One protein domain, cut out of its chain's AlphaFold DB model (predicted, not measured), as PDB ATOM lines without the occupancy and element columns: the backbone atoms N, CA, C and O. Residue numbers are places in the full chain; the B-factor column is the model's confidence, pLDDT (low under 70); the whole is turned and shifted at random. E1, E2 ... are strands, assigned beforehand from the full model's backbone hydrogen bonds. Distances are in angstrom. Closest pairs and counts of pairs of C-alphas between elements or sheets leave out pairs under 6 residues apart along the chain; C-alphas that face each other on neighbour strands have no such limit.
ATOM      1  N   SER A  27       0.303  -9.676 -28.613       90.25
ATOM      2  CA  SER A  27       0.506  -8.371 -29.251       90.25
ATOM      3  C   SER A  27       1.752  -8.373 -30.135       90.25
ATOM      4  O   SER A  27       2.401  -9.404 -30.301       90.25
ATOM      5  N   ALA A  28       2.073  -7.204 -30.700       84.31
ATOM      6  CA  ALA A  28       3.372  -6.933 -31.299       84.31
ATOM      7  C   ALA A  28       4.378  -6.563 -30.193       84.31
ATOM      8  O   ALA A  28       4.246  -5.485 -29.612       84.31
ATOM      9  N   GLY A  29       5.344  -7.433 -29.896       87.06
ATOM     10  CA  GLY A  29       6.437  -7.145 -28.953       87.06
ATOM     11  C   GLY A  29       6.193  -7.572 -27.500       87.06
ATOM     12  O   GLY A  29       5.221  -7.113 -26.893       87.06
ATOM     13  N   PRO A  30       7.095  -8.380 -26.911       95.88
ATOM     14  CA  PRO A  30       7.218  -8.529 -25.465       95.88
ATOM     15  C   PRO A  30       7.697  -7.230 -24.814       95.88
ATOM     16  O   PRO A  30       8.607  -6.581 -25.336       95.88
ATOM     17  N   SER A  31       7.089  -6.848 -23.688       95.75
ATOM     18  CA  SER A  31       7.573  -5.732 -22.870       95.75
ATOM     19  C   SER A  31       7.264  -5.924 -21.387       95.75
ATOM     20  O   SER A  31       6.148  -6.298 -21.021       95.75
ATOM     21  N   VAL A  32       8.233  -5.602 -20.530       95.50
ATOM     22  CA  VAL A  32       8.087  -5.577 -19.068       95.50
ATOM     23  C   VAL A  32       8.752  -4.327 -18.487       95.50
ATOM     24  O   VAL A  32       9.755  -3.845 -19.011       95.50
ATOM     25  N   SER A  33       8.184  -3.769 -17.419       95.12
ATOM     26  CA  SER A  33       8.721  -2.568 -16.769       95.12
ATOM     27  C   SER A  33       9.711  -2.930 -15.670       95.12
ATOM     28  O   SER A  33       9.384  -3.729 -14.800       95.12
ATOM     29  N   ILE A  34      10.869  -2.271 -15.653       94.94
ATOM     30  CA  ILE A  34      11.898  -2.444 -14.615       94.94
ATOM     31  C   ILE A  34      12.269  -1.111 -13.962       94.94
ATOM     32  O   ILE A  34      11.987  -0.029 -14.498       94.94
ATOM     33  N   SER A  35      12.949  -1.182 -12.820       95.31
ATOM     34  CA  SER A  35      13.744  -0.079 -12.286       95.31
ATOM     35  C   SER A  35      15.203  -0.494 -12.106       95.31
ATOM     36  O   SER A  35      15.576  -1.649 -12.284       95.31
ATOM     37  N   THR A  36      16.059   0.485 -11.835       95.06
ATOM     38  CA  THR A  36      17.445   0.244 -11.430       95.06
ATOM     39  C   THR A  36      17.780   1.136 -10.240       95.06
ATOM     40  O   THR A  36      17.160   2.186 -10.050       95.06
ATOM     41  N   SER A  37      18.754   0.726  -9.428       93.44
ATOM     42  CA  SER A  37      19.143   1.452  -8.211       93.44
ATOM     43  C   SER A  37      20.387   2.309  -8.421       93.44
ATOM     44  O   SER A  37      20.531   3.343  -7.771       93.44
ATOM     45  N   ASN A  38      21.248   1.936  -9.370       92.50
ATOM     46  CA  ASN A  38      22.489   2.644  -9.655       92.50
ATOM     47  C   ASN A  38      22.680   2.898 -11.157       92.50
ATOM     48  O   ASN A  38      22.085   2.261 -12.033       92.50
ATOM     49  N   SER A  39      23.565   3.845 -11.461       92.69
ATOM     50  CA  SER A  39      24.251   3.859 -12.754       92.69
ATOM     51  C   SER A  39      25.142   2.624 -12.866       92.69
ATOM     52  O   SER A  39      25.779   2.261 -11.884       92.69
ATOM     53  N   ASN A  40      25.274   2.060 -14.063       94.19
ATOM     54  CA  ASN A  40      26.017   0.833 -14.372       94.19
ATOM     55  C   ASN A  40      25.366  -0.474 -13.904       94.19
ATOM     56  O   ASN A  40      25.972  -1.532 -14.067       94.19
ATOM     57  N   ASP A  41      24.128  -0.428 -13.409       96.00
ATOM     58  CA  ASP A  41      23.324  -1.642 -13.276       96.00
ATOM     59  C   ASP A  41      23.153  -2.313 -14.650       96.00
ATOM     60  O   ASP A  41      23.123  -1.658 -15.703       96.00
ATOM     61  N   ILE A  42      23.052  -3.640 -14.645       96.44
ATOM     62  CA  ILE A  42      22.863  -4.440 -15.855       96.44
ATOM     63  C   ILE A  42      21.422  -4.918 -15.886       96.44
ATOM     64  O   ILE A  42      21.028  -5.741 -15.073       96.44
ATOM     65  N   ILE A  43      20.645  -4.463 -16.861       97.06
ATOM     66  CA  ILE A  43      19.361  -5.089 -17.170       97.06
ATOM     67  C   ILE A  43      19.645  -6.408 -17.873       97.06
ATOM     68  O   ILE A  43      20.430  -6.435 -18.824       97.06
ATOM     69  N   ILE A  44      18.979  -7.471 -17.440       97.12
ATOM     70  CA  ILE A  44      18.964  -8.774 -18.102       97.12
ATOM     71  C   ILE A  44      17.510  -9.126 -18.371       97.12
ATOM     72  O   ILE A  44      16.673  -9.009 -17.476       97.12
ATOM     73  N   SER A  45      17.202  -9.550 -19.592       97.56
ATOM     74  CA  SER A  45      15.855  -9.970 -19.956       97.56
ATOM     75  C   SER A  45      15.873 -11.225 -20.803       97.56
ATOM     76  O   SER A  45      16.731 -11.380 -21.667       97.56
ATOM     77  N   GLY A  46      14.913 -12.106 -20.541       97.38
ATOM     78  CA  GLY A  46      14.626 -13.283 -21.344       97.38
ATOM     79  C   GLY A  46      13.178 -13.244 -21.814       97.38
ATOM     80  O   GLY A  46      12.296 -12.829 -21.060       97.38
ATOM     81  N   ALA A  47      12.921 -13.673 -23.042       97.38
ATOM     82  CA  ALA A  47      11.575 -13.751 -23.590       97.38
ATOM     83  C   ALA A  47      11.362 -15.028 -24.402       97.38
ATOM     84  O   ALA A  47      12.286 -15.510 -25.059       97.38
ATOM     85  N   ASN A  48      10.119 -15.514 -24.387       96.75
ATOM     86  CA  ASN A  48       9.590 -16.463 -25.356       96.75
ATOM     87  C   ASN A  48       8.549 -15.755 -26.246       96.75
ATOM     88  O   ASN A  48       7.697 -15.003 -25.767       96.75
ATOM     89  N   GLY A  49       8.636 -15.957 -27.555       94.88
ATOM     90  CA  GLY A  49       7.796 -15.310 -28.559       94.88
ATOM     91  C   GLY A  49       8.130 -15.810 -29.960       94.88
ATOM     92  O   GLY A  49       8.581 -16.934 -30.128       94.88
ATOM     93  N   SER A  50       7.910 -14.992 -30.991       93.38
ATOM     94  CA  SER A  50       8.212 -15.367 -32.383       93.38
ATOM     95  C   SER A  50       9.068 -14.320 -33.083       93.38
ATOM     96  O   SER A  50       8.700 -13.149 -33.131       93.38
ATOM     97  N   GLY A  51      10.205 -14.720 -33.656       93.56
ATOM     98  CA  GLY A  51      11.083 -13.802 -34.387       93.56
ATOM     99  C   GLY A  51      11.718 -12.734 -33.495       93.56
ATOM    100  O   GLY A  51      11.867 -11.589 -33.922       93.56
ATOM    101  N   LEU A  52      12.050 -13.095 -32.256       95.81
ATOM    102  CA  LEU A  52      12.661 -12.201 -31.284       95.81
ATOM    103  C   LEU A  52      14.042 -11.721 -31.744       95.81
ATOM    104  O   LEU A  52      14.860 -12.469 -32.284       95.81
ATOM    105  N   SER A  53      14.309 -10.447 -31.500       95.81
ATOM    106  CA  SER A  53      15.619  -9.822 -31.651       95.81
ATOM    107  C   SER A  53      15.800  -8.761 -30.574       95.81
ATOM    108  O   SER A  53      14.818  -8.312 -29.977       95.81
ATOM    109  N   ALA A  54      17.051  -8.373 -30.321       97.25
ATOM    110  CA  ALA A  54      17.348  -7.446 -29.240       97.25
ATOM    111  C   ALA A  54      16.579  -6.125 -29.380       97.25
ATOM    112  O   ALA A  54      16.438  -5.584 -30.484       97.25
ATOM    113  N   GLY A  55      16.102  -5.616 -28.251       96.56
ATOM    114  CA  GLY A  55      15.494  -4.308 -28.096       96.56
ATOM    115  C   GLY A  55      16.452  -3.158 -28.395       96.56
ATOM    116  O   GLY A  55      17.670  -3.306 -28.521       96.56
ATOM    117  N   SER A  56      15.902  -1.947 -28.491       95.50
ATOM    118  CA  SER A  56      16.707  -0.756 -28.775       95.50
ATOM    119  C   SER A  56      17.739  -0.483 -27.671       95.50
ATOM    120  O   SER A  56      17.402  -0.242 -26.507       95.50
ATOM    121  N   GLY A  57      19.020  -0.493 -28.047       96.56
ATOM    122  CA  GLY A  57      20.141  -0.293 -27.128       96.56
ATOM    123  C   GLY A  57      20.453  -1.496 -26.234       96.56
ATOM    124  O   GLY A  57      21.262  -1.349 -25.320       96.56
ATOM    125  N   PHE A  58      19.827  -2.646 -26.482       98.19
ATOM    126  CA  PHE A  58      20.176  -3.922 -25.869       98.19
ATOM    127  C   PHE A  58      21.126  -4.711 -26.769       98.19
ATOM    128  O   PHE A  58      21.199  -4.509 -27.982       98.19
ATOM    129  N   THR A  59      21.879  -5.612 -26.151       98.19
ATOM    130  CA  THR A  59      22.741  -6.573 -26.833       98.19
ATOM    131  C   THR A  59      22.167  -7.968 -26.644       98.19
ATOM    132  O   THR A  59      21.943  -8.397 -25.512       98.19
ATOM    133  N   LEU A  60      21.952  -8.682 -27.750       97.56
ATOM    134  CA  LEU A  60      21.496 -10.069 -27.720       97.56
ATOM    135  C   LEU A  60      22.601 -10.962 -27.140       97.56
ATOM    136  O   LEU A  60      23.727 -10.952 -27.638       97.56
ATOM    137  N   ILE A  61      22.278 -11.743 -26.112       97.38
ATOM    138  CA  ILE A  61      23.175 -12.749 -25.532       97.38
ATOM    139  C   ILE A  61      23.002 -14.071 -26.269       97.38
ATOM    140  O   ILE A  61      23.978 -14.717 -26.651       97.38
ATOM    141  N   SER A  62      21.751 -14.504 -26.418       95.81
ATOM    142  CA  SER A  62      21.418 -15.821 -26.942       95.81
ATOM    143  C   SER A  62      20.058 -15.801 -27.633       95.81
ATOM    144  O   SER A  62      19.202 -14.978 -27.312       95.81
ATOM    145  N   SER A  63      19.888 -16.672 -28.627       95.31
ATOM    146  CA  SER A  63      18.615 -16.906 -29.302       95.31
ATOM    147  C   SER A  63      18.536 -18.364 -29.748       95.31
ATOM    148  O   SER A  63      19.475 -18.879 -30.363       95.31
ATOM    149  N   THR A  64      17.432 -19.039 -29.437       94.94
ATOM    150  CA  THR A  64      17.201 -20.450 -29.768       94.94
ATOM    151  C   THR A  64      15.817 -20.678 -30.369       94.94
ATOM    152  O   THR A  64      15.008 -19.760 -30.504       94.94
ATOM    153  N   ASN A  65      15.557 -21.916 -30.807       93.62
ATOM    154  CA  ASN A  65      14.269 -22.333 -31.367       93.62
ATOM    155  C   ASN A  65      13.794 -21.465 -32.546       93.62
ATOM    156  O   ASN A  65      12.603 -21.232 -32.718       93.62
ATOM    157  N   GLY A  66      14.729 -20.992 -33.380       89.50
ATOM    158  CA  GLY A  66      14.410 -20.118 -34.511       89.50
ATOM    159  C   GLY A  66      13.979 -18.714 -34.080       89.50
ATOM    160  O   GLY A  66      13.050 -18.163 -34.664       89.50
ATOM    161  N   ASN A  67      14.650 -18.150 -33.071       91.38
ATOM    162  CA  ASN A  67      14.333 -16.858 -32.458       91.38
ATOM    163  C   ASN A  67      12.995 -16.847 -31.718       91.38
ATOM    164  O   ASN A  67      12.272 -15.850 -31.749       91.38
ATOM    165  N   GLN A  68      12.659 -17.965 -31.079       94.44
ATOM    166  CA  GLN A  68      11.502 -18.025 -30.195       94.44
ATOM    167  C   GLN A  68      11.882 -17.766 -28.748       94.44
ATOM    168  O   GLN A  68      11.142 -17.070 -28.074       94.44
ATOM    169  N   ASP A  69      13.044 -18.240 -28.302       96.06
ATOM    170  CA  ASP A  69      13.588 -17.913 -26.984       96.06
ATOM    171  C   ASP A  69      14.806 -17.025 -27.170       96.06
ATOM    172  O   ASP A  69      15.688 -17.370 -27.961       96.06
ATOM    173  N   ALA A  70      14.861 -15.897 -26.473       96.94
ATOM    174  CA  ALA A  70      15.968 -14.962 -26.582       96.94
ATOM    175  C   ALA A  70      16.314 -14.336 -25.234       96.94
ATOM    176  O   ALA A  70      15.426 -14.019 -24.448       96.94
ATOM    177  N   ASP A  71      17.608 -14.113 -25.016       97.81
ATOM    178  CA  ASP A  71      18.147 -13.390 -23.865       97.81
ATOM    179  C   ASP A  71      18.887 -12.138 -24.342       97.81
ATOM    180  O   ASP A  71      19.655 -12.196 -25.307       97.81
ATOM    181  N   GLU A  72      18.735 -11.022 -23.638       98.06
ATOM    182  CA  GLU A  72      19.436  -9.769 -23.912       98.06
ATOM    183  C   GLU A  72      19.913  -9.072 -22.636       98.06
ATOM    184  O   GLU A  72      19.420  -9.329 -21.536       98.06
ATOM    185  N   TYR A  73      20.875  -8.160 -22.787       98.00
ATOM    186  CA  TYR A  73      21.306  -7.285 -21.700       98.00
ATOM    187  C   TYR A  73      21.543  -5.846 -22.139       98.00
ATOM    188  O   TYR A  73      21.787  -5.554 -23.314       98.00
ATOM    189  N   LYS A  74      21.534  -4.945 -21.156       97.56
ATOM    190  CA  LYS A  74      21.939  -3.548 -21.312       97.56
ATOM    191  C   LYS A  74      22.555  -3.021 -20.025       97.56
ATOM    192  O   LYS A  74      21.962  -3.147 -18.962       97.56
ATOM    193  N   VAL A  75      23.708  -2.369 -20.135       96.88
ATOM    194  CA  VAL A  75      24.279  -1.577 -19.037       96.88
ATOM    195  C   VAL A  75      23.637  -0.192 -19.067       96.88
ATOM    196  O   VAL A  75      23.678   0.481 -20.101       96.88
ATOM    197  N   VAL A  76      23.023   0.240 -17.967       96.00
ATOM    198  CA  VAL A  76      22.406   1.573 -17.892       96.00
ATOM    199  C   VAL A  76      23.422   2.624 -17.461       96.00
ATOM    200  O   VAL A  76      24.283   2.366 -16.630       96.00
ATOM    201  N   THR A  77      23.321   3.843 -17.987       95.75
ATOM    202  CA  THR A  77      24.205   4.961 -17.598       95.75
ATOM    203  C   THR A  77      23.612   5.839 -16.494       95.75
ATOM    204  O   THR A  77      24.272   6.747 -16.001       95.75
ATOM    205  N   SER A  78      22.357   5.595 -16.116       95.06
ATOM    206  CA  SER A  78      21.611   6.321 -15.086       95.06
ATOM    207  C   SER A  78      20.525   5.423 -14.499       95.06
ATOM    208  O   SER A  78      20.116   4.454 -15.140       95.06
ATOM    209  N   THR A  79      20.018   5.781 -13.321       94.50
ATOM    210  CA  THR A  79      18.897   5.076 -12.689       94.50
ATOM    211  C   THR A  79      17.638   5.156 -13.547       94.50
ATOM    212  O   THR A  79      17.301   6.230 -14.054       94.50
ATOM    213  N   LEU A  80      16.926   4.042 -13.676       94.75
ATOM    214  CA  LEU A  80      15.653   3.954 -14.381       94.75
ATOM    215  C   LEU A  80      14.502   3.768 -13.395       94.75
ATOM    216  O   LEU A  80      14.633   3.083 -12.385       94.75
ATOM    217  N   SER A  81      13.351   4.349 -13.723       94.12
ATOM    218  CA  SER A  81      12.111   4.176 -12.969       94.12
ATOM    219  C   SER A  81      10.999   3.785 -13.928       94.12
ATOM    220  O   SER A  81      10.773   4.486 -14.917       94.12
ATOM    221  N   SER A  82      10.345   2.649 -13.664       93.25
ATOM    222  CA  SER A  82       9.231   2.117 -14.461       93.25
ATOM    223  C   SER A  82       9.502   2.135 -15.976       93.25
ATOM    224  O   SER A  82       8.636   2.503 -16.774       93.25
ATOM    225  N   SER A  83      10.728   1.799 -16.377       94.88
ATOM    226  CA  SER A  83      11.170   1.885 -17.769       94.88
ATOM    227  C   SER A  83      10.910   0.568 -18.500       94.88
ATOM    228  O   SER A  83      11.218  -0.486 -17.945       94.88
ATOM    229  N   PRO A  84      10.367   0.600 -19.730       95.31
ATOM    230  CA  PRO A  84      10.080  -0.615 -20.475       95.31
ATOM    231  C   PRO A  84      11.367  -1.259 -21.002       95.31
ATOM    232  O   PRO A  84      12.212  -0.594 -21.608       95.31
ATOM    233  N   VAL A  85      11.470  -2.570 -20.819       96.69
ATOM    234  CA  VAL A  85      12.422  -3.460 -21.483       96.69
ATOM    235  C   VAL A  85      11.634  -4.246 -22.509       96.69
ATOM    236  O   VAL A  85      10.760  -5.025 -22.136       96.69
ATOM    237  N   ALA A  86      11.913  -4.020 -23.787       96.38
ATOM    238  CA  ALA A  86      11.121  -4.579 -24.868       96.38
ATOM    239  C   ALA A  86      12.010  -5.259 -25.902       96.38
ATOM    240  O   ALA A  86      12.909  -4.622 -26.457       96.38
ATOM    241  N   PHE A  87      11.691  -6.513 -26.212       96.88
ATOM    242  CA  PHE A  87      12.254  -7.193 -27.371       96.88
ATOM    243  C   PHE A  87      11.602  -6.671 -28.652       96.88
ATOM    244  O   PHE A  87      10.413  -6.346 -28.692       96.88
ATOM    245  N   ASN A  88      12.366  -6.663 -29.740       94.50
ATOM    246  CA  ASN A  88      11.793  -6.536 -31.073       94.50
ATOM    247  C   ASN A  88      11.238  -7.898 -31.519       94.50
ATOM    248  O   ASN A  88      11.874  -8.927 -31.300       94.50
ATOM    249  N   GLY A  89      10.092  -7.904 -32.203       85.69
ATOM    250  CA  GLY A  89       9.466  -9.123 -32.729       85.69
ATOM    251  C   GLY A  89       8.180  -9.513 -32.000       85.69
ATOM    252  O   GLY A  89       7.549  -8.689 -31.360       85.69
ATOM    253  N   SER A  90       7.786 -10.776 -32.138       79.12
ATOM    254  CA  SER A  90       6.525 -11.405 -31.718       79.12
ATOM    255  C   SER A  90       5.261 -10.811 -32.336       79.12
ATOM    256  O   SER A  90       4.846  -9.719 -31.984       79.12
ATOM    257  N   LEU A  91       4.618 -11.564 -33.235       80.38
ATOM    258  CA  LEU A  91       3.213 -11.379 -33.607       80.38
ATOM    259  C   LEU A  91       2.430 -12.544 -33.002       80.38
ATOM    260  O   LEU A  91       2.402 -13.632 -33.578       80.38
ATOM    261  N   GLY A  92       1.836 -12.339 -31.828       89.75
ATOM    262  CA  GLY A  92       1.076 -13.380 -31.136       89.75
ATOM    263  C   GLY A  92       1.413 -13.471 -29.656       89.75
ATOM    264  O   GLY A  92       1.777 -12.473 -29.034       89.75
ATOM    265  N   ASN A  93       1.257 -14.672 -29.095       95.81
ATOM    266  CA  ASN A  93       1.512 -14.920 -27.680       95.81
ATOM    267  C   ASN A  93       3.000 -14.765 -27.352       95.81
ATOM    268  O   ASN A  93       3.857 -15.223 -28.109       95.81
ATOM    269  N   TRP A  94       3.288 -14.153 -26.213       97.12
ATOM    270  CA  TRP A  94       4.637 -14.016 -25.686       97.12
ATOM    271  C   TRP A  94       4.634 -13.982 -24.161       97.12
ATOM    272  O   TRP A  94       3.634 -13.629 -23.530       97.12
ATOM    273  N   GLU A  95       5.792 -14.285 -23.591       97.12
ATOM    274  CA  GLU A  95       6.126 -14.087 -22.184       97.12
ATOM    275  C   GLU A  95       7.539 -13.513 -22.069       97.12
ATOM    276  O   GLU A  95       8.401 -13.763 -22.911       97.12
ATOM    277  N   GLN A  96       7.767 -12.696 -21.051       97.69
ATOM    278  CA  GLN A  96       9.050 -12.059 -20.798       97.69
ATOM    279  C   GLN A  96       9.295 -11.959 -19.299       97.69
ATOM    280  O   GLN A  96       8.383 -11.677 -18.520       97.69
ATOM    281  N   VAL A  97      10.554 -12.133 -18.921       97.31
ATOM    282  CA  VAL A  97      11.104 -11.812 -17.608       97.31
ATOM    283  C   VAL A  97      12.226 -10.793 -17.780       97.31
ATOM    284  O   VAL A  97      12.986 -10.848 -18.753       97.31
ATOM    285  N   ALA A  98      12.340  -9.847 -16.858       96.94
ATOM    286  CA  ALA A  98      13.494  -8.965 -16.777       96.94
ATOM    287  C   ALA A  98      13.786  -8.576 -15.330       96.94
ATOM    288  O   ALA A  98      12.882  -8.504 -14.502       96.94
ATOM    289  N   ASP A  99      15.053  -8.292 -15.060       95.75
ATOM    290  CA  ASP A  99      15.518  -7.772 -13.777       95.75
ATOM    291  C   ASP A  99      16.760  -6.895 -14.003       95.75
ATOM    292  O   ASP A  99      17.407  -6.960 -15.055       95.75
ATOM    293  N   ALA A 100      17.099  -6.077 -13.014       96.06
ATOM    294  CA  ALA A 100      18.333  -5.318 -12.972       96.06
ATOM    295  C   ALA A 100      19.307  -5.956 -11.983       96.06
ATOM    296  O   ALA A 100      19.047  -6.024 -10.787       96.06
ATOM    297  N   VAL A 101      20.470  -6.374 -12.471       96.06
ATOM    298  CA  VAL A 101      21.587  -6.767 -11.620       96.06
ATOM    299  C   VAL A 101      22.299  -5.513 -11.131       96.06
ATOM    300  O   VAL A 101      22.843  -4.751 -11.937       96.06
ATOM    301  N   GLN A 102      22.309  -5.303  -9.815       95.25
ATOM    302  CA  GLN A 102      22.938  -4.133  -9.218       95.25
ATOM    303  C   GLN A 102      24.458  -4.192  -9.353       95.25
ATOM    304  O   GLN A 102      25.095  -5.210  -9.060       95.25
TER     305      GLN A 102
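AT A GLANCE: This is residues 27 to 102 of the 104 residues of an uncharacterized protein of Candidatus Bathyarchaeota archaeon (UniProt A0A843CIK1). What is the shape? A small, elongated sandwich: a twisted sheet of four strands, E3 E4 E2 E6, is partly covered on one face by the short two-strand sheet E1 E5, over its E2 and E6 side. What is it made of? The 76 printed residues hold no named helix and six strands, E1 to E6 in order along the chain, and the class is all strand. Both sheets are antiparallel; the whole is compact, with a radius of gyration of the C-alphas of 11.8 A and spans of 34 by 21 by 16 A.

HOW THE PARTS SIT: How is the larger sheet paired? E3, residues 59 to 64, and E4, residues 69 to 75, form a hairpin, with N 61 and O 71 at 2.8 A. E2, residues 42 to 48, is antiparallel to E4, with N 45 and O 72 at 3.0 A, and to edge strand E6, residues 91 to 101, with N 46 and O 97 at 2.9 A. What faces it? E1, residues 31 to 34, and E5, residues 83 to 86, are antiparallel, with N 32 and O 85 at 3.0 A. The closest C-alphas of E1 and E6 are those of Ile 34 and Asp 99, 6.5 A apart; E3 is apart from E1 and E5.

IN THESE COORDINATES: Where does E6 run? Its 29.0 A go from C-alpha 91 at (3.213, -11.379, -33.607) to C-alpha 101 at (21.587, -6.767, -11.620), and it bends by 59 degrees at residue 94. How long are the others? E4 is 21.1 A, E2 20.3 A, E3 15.2 A, E1 9.9 A and E5 9.6 A; E1 begins at (7.573, -5.732, -22.870).

THE WHOLE: How large is it? The two farthest C-alphas, those of Asn 38 and Gly 66, are 34.7 A apart. Is anything missing or uncertain? The printed part has no cut, no link is long, and no printed residue is under 70 in pLDDT.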